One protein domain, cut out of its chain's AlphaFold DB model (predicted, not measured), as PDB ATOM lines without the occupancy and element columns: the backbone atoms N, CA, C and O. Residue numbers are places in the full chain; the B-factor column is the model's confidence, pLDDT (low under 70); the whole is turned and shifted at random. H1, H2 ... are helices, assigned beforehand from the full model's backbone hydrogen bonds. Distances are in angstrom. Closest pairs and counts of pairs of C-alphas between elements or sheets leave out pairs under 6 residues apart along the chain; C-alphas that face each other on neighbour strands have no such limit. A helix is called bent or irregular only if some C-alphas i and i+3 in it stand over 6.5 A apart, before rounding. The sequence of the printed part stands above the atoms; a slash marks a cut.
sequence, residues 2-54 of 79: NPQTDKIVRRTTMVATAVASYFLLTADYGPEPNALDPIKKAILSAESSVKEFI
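What this domain is: This is residues 2 to 54 of the 79 residues of an uncharacterized protein of Citrus unshiu (UniProt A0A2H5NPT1). Picture a wide-open hook: one long, straight helix, H1, makes the longer arm, the unnamed residues 28 to 36 make the turn at its end, and two short helices in succession, H2 and H3, make a shorter arm that folds back. The space between the arms is empty, and the printed part has no packed core, for residues 2 to 54 stand free. There are 53 printed residues with three named helices in the order H1, H2, H3 and no named strand, and the class is all helix. The whole is extended, with a radius of gyration of the C-alphas of 16.4 A, and flat, spanning 45 by 33 by 11 A.

Where its parts are: Begin with the longest helix, H1, residues 3 to 27. Find C-alpha 3 at (42.108, -59.054, -19.259); from there the helix runs to C-alpha 27 at (9.188, -48.932, -27.745), 35.5 A from its first C-alpha, with x falling from 42.108 to 9.188. Next look at H2, residues 37 to 45, 12.0 A from first to last C-alpha, where y goes from -40.987 to -31.585. Then comes H3, residues 47 to 54, 10.5 A long; here x rises from 15.530 to 25.703, and you reach C-alpha 54 at (25.703, -31.421, -11.092).

How they stand to each other: Start from H1, which touches no helix. H1 and H2 are apart, with no C-alpha of the one within 8 A of the other, although they follow each other in the chain. H1 and H3 are apart too, with no C-alpha of the one within 8 A of the other. H2 and H3 meet only through their link, the single residue Ala 46. Read the backbone O and N atoms along H1, H2 and H3, and you will find every O i to N i+4 pair within hydrogen-bond range. No helix is bent or irregular.

The domain as a whole: The two C-alphas farthest apart are those of Asn 2 and Pro 33, 47.2 A from each other, while the first and last printed C-alphas, of Asn 2 and Ile 54, are 33.8 A apart. The printed part has no cut; it begins at residue 2 and ends at residue 54 of a full chain of 79 residues. The link from H1 to H2 has 9 residues and is short, the link from H2 to H3 is tight, and no link is long. Look at the B-factor column for the model's confidence: the mean pLDDT of the printed part is 83.0, that of H1 is 91, and residues 29 to 34 are under 70.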
ATOM      1  N   ASN A   2      43.641 -58.329 -23.647       86.88
ATOM      2  CA  ASN A   2      43.894 -57.619 -22.391       86.88
ATOM      3  C   ASN A   2      42.779 -57.961 -21.373       86.88
ATOM      4  O   ASN A   2      41.622 -57.609 -21.613       86.88
ATOM      5  N   PRO A   3      43.103 -58.602 -20.234       85.81
ATOM      6  CA  PRO A   3      42.108 -59.054 -19.259       85.81
ATOM      7  C   PRO A   3      41.330 -57.910 -18.586       85.81
ATOM      8  O   PRO A   3      40.234 -58.133 -18.067       85.81
ATOM      9  N   GLN A   4      41.858 -56.683 -18.582       89.12
ATOM     10  CA  GLN A   4      41.120 -55.509 -18.104       89.12
ATOM     11  C   GLN A   4      40.063 -55.062 -19.116       89.12
ATOM     12  O   GLN A   4      38.936 -54.758 -18.725       89.12
ATOM     13  N   THR A   5      40.400 -55.077 -20.406       88.88
ATOM     14  CA  THR A   5      39.469 -54.743 -21.490       88.88
ATOM     15  C   THR A   5      38.299 -55.722 -21.523       88.88
ATOM     16  O   THR A   5      37.153 -55.290 -21.584       88.88
ATOM     17  N   ASP A   6      38.564 -57.021 -21.367       86.31
ATOM     18  CA  ASP A   6      37.533 -58.068 -21.323       86.31
ATOM     19  C   ASP A   6      36.506 -57.849 -20.196       86.31
ATOM     20  O   ASP A   6      35.295 -57.968 -20.395       86.31
ATOM     21  N   LYS A   7      36.968 -57.450 -19.002       89.88
ATOM     22  CA  LYS A   7      36.082 -57.133 -17.867       89.88
ATOM     23  C   LYS A   7      35.186 -55.928 -18.140       89.88
ATOM     24  O   LYS A   7      34.022 -55.942 -17.737       89.88
ATOM     25  N   ILE A   8      35.728 -54.893 -18.780       94.19
ATOM     26  CA  ILE A   8      34.976 -53.680 -19.117       94.19
ATOM     27  C   ILE A   8      33.928 -54.016 -20.171       94.19
ATOM     28  O   ILE A   8      32.750 -53.771 -19.936       94.19
ATOM     29  N   VAL A   9      34.336 -54.655 -21.270       93.25
ATOM     30  CA  VAL A   9      33.432 -55.061 -22.354       93.25
ATOM     31  C   VAL A   9      32.292 -55.902 -21.799       93.25
ATOM     32  O   VAL A   9      31.137 -55.564 -22.015       93.25
ATOM     33  N   ARG A  10      32.584 -56.920 -20.982       91.75
ATOM     34  CA  ARG A  10      31.547 -57.791 -20.419       91.75
ATOM     35  C   ARG A  10      30.525 -57.041 -19.561       91.75
ATOM     36  O   ARG A  10      29.331 -57.313 -19.668       91.75
ATOM     37  N   ARG A  11      30.969 -56.102 -18.718       95.12
ATOM     38  CA  ARG A  11      30.062 -55.273 -17.904       95.12
ATOM     39  C   ARG A  11      29.239 -54.339 -18.778       95.12
ATOM     40  O   ARG A  11      28.025 -54.277 -18.613       95.12
ATOM     41  N   THR A  12      29.884 -53.659 -19.719       96.88
ATOM     42  CA  THR A  12      29.216 -52.740 -20.639       96.88
ATOM     43  C   THR A  12      28.190 -53.470 -21.491       96.88
ATOM     44  O   THR A  12      27.075 -52.983 -21.603       96.88
ATOM     45  N   THR A  13      28.504 -54.654 -22.017       96.69
ATOM     46  CA  THR A  13      27.548 -55.478 -22.760       96.69
ATOM     47  C   THR A  13      26.355 -55.851 -21.888       96.69
ATOM     48  O   THR A  13      25.226 -55.703 -22.331       96.69
ATOM     49  N   MET A  14      26.566 -56.265 -20.635       96.94
ATOM     50  CA  MET A  14      25.464 -56.625 -19.736       96.94
ATOM     51  C   MET A  14      24.526 -55.437 -19.461       96.94
ATOM     52  O   MET A  14      23.306 -55.581 -19.522       96.94
ATOM     53  N   VAL A  15      25.097 -54.251 -19.219       96.62
ATOM     54  CA  VAL A  15      24.336 -53.008 -19.017       96.62
ATOM     55  C   VAL A  15      23.634 -52.581 -20.304       96.62
ATOM     56  O   VAL A  15      22.445 -52.281 -20.276       96.62
ATOM     57  N   ALA A  16      24.336 -52.600 -21.437       96.50
ATOM     58  CA  ALA A  16      23.785 -52.241 -22.738       96.50
ATOM     59  C   ALA A  16      22.608 -53.143 -23.115       96.50
ATOM     60  O   ALA A  16      21.591 -52.640 -23.575       96.50
ATOM     61  N   THR A  17      22.704 -54.449 -22.851       97.00
ATOM     62  CA  THR A  17      21.599 -55.386 -23.066       97.00
ATOM     63  C   THR A  17      20.403 -55.045 -22.183       97.00
ATOM     64  O   THR A  17      19.291 -54.986 -22.689       97.00
ATOM     65  N   ALA A  18      20.597 -54.771 -20.889       95.44
ATOM     66  CA  ALA A  18      19.492 -54.389 -20.006       95.44
ATOM     67  C   ALA A  18      18.800 -53.094 -20.470       95.44
ATOM     68  O   ALA A  18      17.572 -53.024 -20.510       95.44
ATOM     69  N   VAL A  19      19.588 -52.093 -20.871       95.56
ATOM     70  CA  VAL A  19      19.092 -50.815 -21.395       95.56
ATOM     71  C   VAL A  19      18.348 -51.015 -22.716       95.56
ATOM     72  O   VAL A  19      17.234 -50.523 -22.861       95.56
ATOM     73  N   ALA A  20      18.913 -51.770 -23.660       94.56
ATOM     74  CA  ALA A  20      18.270 -52.070 -24.936       94.56
ATOM     75  C   ALA A  20      16.952 -52.834 -24.740       94.56
ATOM     76  O   ALA A  20      15.950 -52.472 -25.346       94.56
ATOM     77  N   SER A  21      16.924 -53.831 -23.851       92.44
ATOM     78  CA  SER A  21      15.702 -54.561 -23.500       92.44
ATOM     79  C   SER A  21      14.638 -53.649 -22.894       92.44
ATOM     80  O   SER A  21      13.470 -53.774 -23.250       92.44
ATOM     81  N   TYR A  22      15.025 -52.716 -22.016       85.62
ATOM     82  CA  TYR A  22      14.106 -51.711 -21.484       85.62
ATOM     83  C   TYR A  22      13.538 -50.842 -22.609       85.62
ATOM     84  O   TYR A  22      12.324 -50.737 -22.727       85.62
ATOM     85  N   PHE A  23      14.394 -50.304 -23.485       85.56
ATOM     86  CA  PHE A  23      13.951 -49.483 -24.611       85.56
ATOM     87  C   PHE A  23      13.021 -50.237 -25.557       85.56
ATOM     88  O   PHE A  23      11.987 -49.681 -25.899       85.56
ATOM     89  N   LEU A  24      13.341 -51.478 -25.938       85.50
ATOM     90  CA  LEU A  24      12.497 -52.306 -26.805       85.50
ATOM     91  C   LEU A  24      11.151 -52.630 -26.153       85.50
ATOM     92  O   LEU A  24      10.123 -52.497 -26.801       85.50
ATOM     93  N   LEU A  25      11.144 -52.992 -24.867       83.44
ATOM     94  CA  LEU A  25       9.904 -53.222 -24.123       83.44
ATOM     95  C   LEU A  25       9.058 -51.949 -24.045       83.44
ATOM     96  O   LEU A  25       7.836 -52.017 -24.073       83.44
ATOM     97  N   THR A  26       9.712 -50.790 -23.958       76.81
ATOM     98  CA  THR A  26       9.035 -49.494 -23.951       76.81
ATOM     99  C   THR A  26       8.792 -48.880 -25.321       76.81
ATOM    100  O   THR A  26       8.148 -47.840 -25.390       76.81
ATOM    101  N   ALA A  27       9.268 -49.500 -26.402       77.50
ATOM    102  CA  ALA A  27       9.188 -48.932 -27.745       77.50
ATOM    103  C   ALA A  27       7.752 -48.947 -28.284       77.50
ATOM    104  O   ALA A  27       7.364 -48.017 -28.989       77.50
ATOM    105  N   ASP A  28       6.966 -49.960 -27.908       77.06
ATOM    106  CA  ASP A  28       5.552 -50.075 -28.283       77.06
ATOM    107  C   ASP A  28       4.616 -49.306 -27.331       77.06
ATOM    108  O   ASP A  28       3.440 -49.111 -27.643       77.06
ATOM    109  N   TYR A  29       5.117 -48.813 -26.188       65.88
ATOM    110  CA  TYR A  29       4.366 -47.880 -25.345       65.88
ATOM    111  C   TYR A  29       4.446 -46.486 -25.980       65.88
ATOM    112  O   TYR A  29       5.365 -45.706 -25.732       65.88
ATOM    113  N   GLY A  30       3.476 -46.185 -26.846       66.94
ATOM    114  CA  GLY A  30       3.298 -44.861 -27.439       66.94
ATOM    115  C   GLY A  30       3.110 -43.752 -26.387       66.94
ATOM    116  O   GLY A  30       3.018 -44.027 -25.189       66.94
ATOM    117  N   PRO A  31       3.002 -42.476 -26.807       64.50
ATOM    118  CA  PRO A  31       2.869 -41.310 -25.919       64.50
ATOM    119  C   PRO A  31       1.543 -41.255 -25.135       64.50
ATOM    120  O   PRO A  31       1.212 -40.216 -24.563       64.50
ATOM    121  N   GLU A  32       0.781 -42.348 -25.125       69.06
ATOM    122  CA  GLU A  32      -0.378 -42.519 -24.264       69.06
ATOM    123  C   GLU A  32       0.014 -42.470 -22.784       69.06
ATOM    124  O   GLU A  32       1.160 -42.762 -22.426       69.06
ATOM    125  N   PRO A  33      -0.926 -42.076 -21.911       67.06
ATOM    126  CA  PRO A  33      -0.651 -41.977 -20.496       67.06
ATOM    127  C   PRO A  33      -0.318 -43.351 -19.914       67.06
ATOM    128  O   PRO A  33      -1.179 -44.217 -19.764       67.06
ATOM    129  N   ASN A  34       0.957 -43.546 -19.591       66.88
ATOM    130  CA  ASN A  34       1.498 -44.826 -19.158       66.88
ATOM    131  C   ASN A  34       1.686 -44.850 -17.638       66.88
ATOM    132  O   ASN A  34       1.837 -43.816 -16.986       66.88
ATOM    133  N   ALA A  35       1.789 -46.046 -17.051       71.62
ATOM    134  CA  ALA A  35       2.080 -46.215 -15.621       71.62
ATOM    135  C   ALA A  35       3.395 -45.535 -15.170       71.62
ATOM    136  O   ALA A  35       3.600 -45.291 -13.982       71.62
ATOM    137  N   LEU A  36       4.282 -45.213 -16.119       70.25
ATOM    138  CA  LEU A  36       5.555 -44.529 -15.891       70.25
ATOM    139  C   LEU A  36       5.458 -42.995 -15.966       70.25
ATOM    140  O   LEU A  36       6.431 -42.309 -15.652       70.25
ATOM    141  N   ASP A  37       4.303 -42.435 -16.324       74.81
ATOM    142  CA  ASP A  37       4.091 -40.987 -16.388       74.81
ATOM    143  C   ASP A  37       4.348 -40.255 -15.068       74.81
ATOM    144  O   ASP A  37       4.964 -39.185 -15.104       74.81
ATOM    145  N   PRO A  38       3.945 -40.781 -13.891       79.06
ATOM    146  CA  PRO A  38       4.258 -40.137 -12.618       79.06
ATOM    147  C   PRO A  38       5.768 -40.034 -12.387       79.06
ATOM    148  O   PRO A  38       6.255 -39.011 -11.907       79.06
ATOM    149  N   ILE A  39       6.517 -41.062 -12.794       78.50
ATOM    150  CA  ILE A  39       7.978 -41.106 -12.677       78.50
ATOM    151  C   ILE A  39       8.605 -40.103 -13.648       78.50
ATOM    152  O   ILE A  39       9.457 -39.311 -13.252       78.50
ATOM    153  N   LYS A  40       8.135 -40.061 -14.900       77.19
ATOM    154  CA  LYS A  40       8.586 -39.088 -15.904       77.19
ATOM    155  C   LYS A  40       8.339 -37.647 -15.449       77.19
ATOM    156  O   LYS A  40       9.234 -36.814 -15.556       77.19
ATOM    157  N   LYS A  41       7.157 -37.355 -14.894       81.88
ATOM    158  CA  LYS A  41       6.818 -36.035 -14.337       81.88
ATOM    159  C   LYS A  41       7.691 -35.672 -13.138       81.88
ATOM    160  O   LYS A  41       8.133 -34.531 -13.048       81.88
ATOM    161  N   ALA A  42       7.974 -36.626 -12.250       83.38
ATOM    162  CA  ALA A  42       8.874 -36.406 -11.122       83.38
ATOM    163  C   ALA A  42      10.306 -36.088 -11.586       83.38
ATOM    164  O   ALA A  42      10.917 -35.154 -11.075       83.38
ATOM    165  N   ILE A  43      10.812 -36.806 -12.594       81.81
ATOM    166  CA  ILE A  43      12.142 -36.565 -13.176       81.81
ATOM    167  C   ILE A  43      12.208 -35.195 -13.860       81.81
ATOM    168  O   ILE A  43      13.160 -34.458 -13.629       81.81
ATOM    169  N   LEU A  44      11.194 -34.827 -14.652       83.25
ATOM    170  CA  LEU A  44      11.119 -33.507 -15.294       83.25
ATOM    171  C   LEU A  44      11.048 -32.372 -14.263       83.25
ATOM    172  O   LEU A  44      11.717 -31.356 -14.415       83.25
ATOM    173  N   SER A  45      10.283 -32.556 -13.184       83.12
ATOM    174  CA  SER A  45      10.200 -31.585 -12.085       83.12
ATOM    175  C   SER A  45      11.537 -31.427 -11.348       83.12
ATOM    176  O   SER A  45      11.905 -30.328 -10.940       83.12
ATOM    177  N   ALA A  46      12.297 -32.516 -11.216       83.44
ATOM    178  CA  ALA A  46      13.612 -32.517 -10.581       83.44
ATOM    179  C   ALA A  46      14.758 -32.116 -11.528       83.44
ATOM    180  O   ALA A  46      15.904 -32.034 -11.083       83.44
ATOM    181  N   GLU A  47      14.493 -31.869 -12.815       80.69
ATOM    182  CA  GLU A  47      15.530 -31.586 -13.811       80.69
ATOM    183  C   GLU A  47      16.340 -30.331 -13.448       80.69
ATOM    184  O   GLU A  47      17.566 -30.339 -13.561       80.69
ATOM    185  N   SER A  48      15.681 -29.277 -12.956       74.06
ATOM    186  CA  SER A  48      16.345 -28.066 -12.455       74.06
ATOM    187  C   SER A  48      17.228 -28.368 -11.242       74.06
ATOM    188  O   SER A  48      18.400 -28.003 -11.241       74.06
ATOM    189  N   SER A  49      16.720 -29.126 -10.268       77.81
ATOM    190  CA  SER A  49      17.461 -29.516  -9.063       77.81
ATOM    191  C   SER A  49      18.681 -30.390  -9.370       77.81
ATOM    192  O   SER A  49      19.739 -30.214  -8.772       77.81
ATOM    193  N   VAL A  50      18.574 -31.325 -10.321       78.06
ATOM    194  CA  VAL A  50      19.703 -32.168 -10.753       78.06
ATOM    195  C   VAL A  50      20.718 -31.350 -11.547       78.06
ATOM    196  O   VAL A  50      21.921 -31.515 -11.347       78.06
ATOM    197  N   LYS A  51      20.261 -30.436 -12.414       78.19
ATOM    198  CA  LYS A  51      21.153 -29.501 -13.109       78.19
ATOM    199  C   LYS A  51      21.918 -28.631 -12.113       78.19
ATOM    200  O   LYS A  51      23.128 -28.505 -12.249       78.19
ATOM    201  N   GLU A  52      21.259 -28.100 -11.089       78.44
ATOM    202  CA  GLU A  52      21.913 -27.323 -10.028       78.44
ATOM    203  C   GLU A  52      22.865 -28.169  -9.172       78.44
ATOM    204  O   GLU A  52      23.924 -27.684  -8.779       78.44
ATOM    205  N   PHE A  53      22.538 -29.438  -8.920       76.88
ATOM    206  CA  PHE A  53      23.400 -30.357  -8.173       76.88
ATOM    207  C   PHE A  53      24.677 -30.734  -8.943       76.88
ATOM    208  O   PHE A  53      25.757 -30.777  -8.358       76.88
ATOM    209  N   ILE A  54      24.572 -30.994 -10.250       77.00
ATOM    210  CA  ILE A  54      25.703 -31.421 -11.092       77.00
ATOM    211  C   ILE A  54      26.551 -30.234 -11.563       77.00
ATOM    212  O   ILE A  54      27.777 -30.322 -11.570       77.00
TER     213      ILE A  54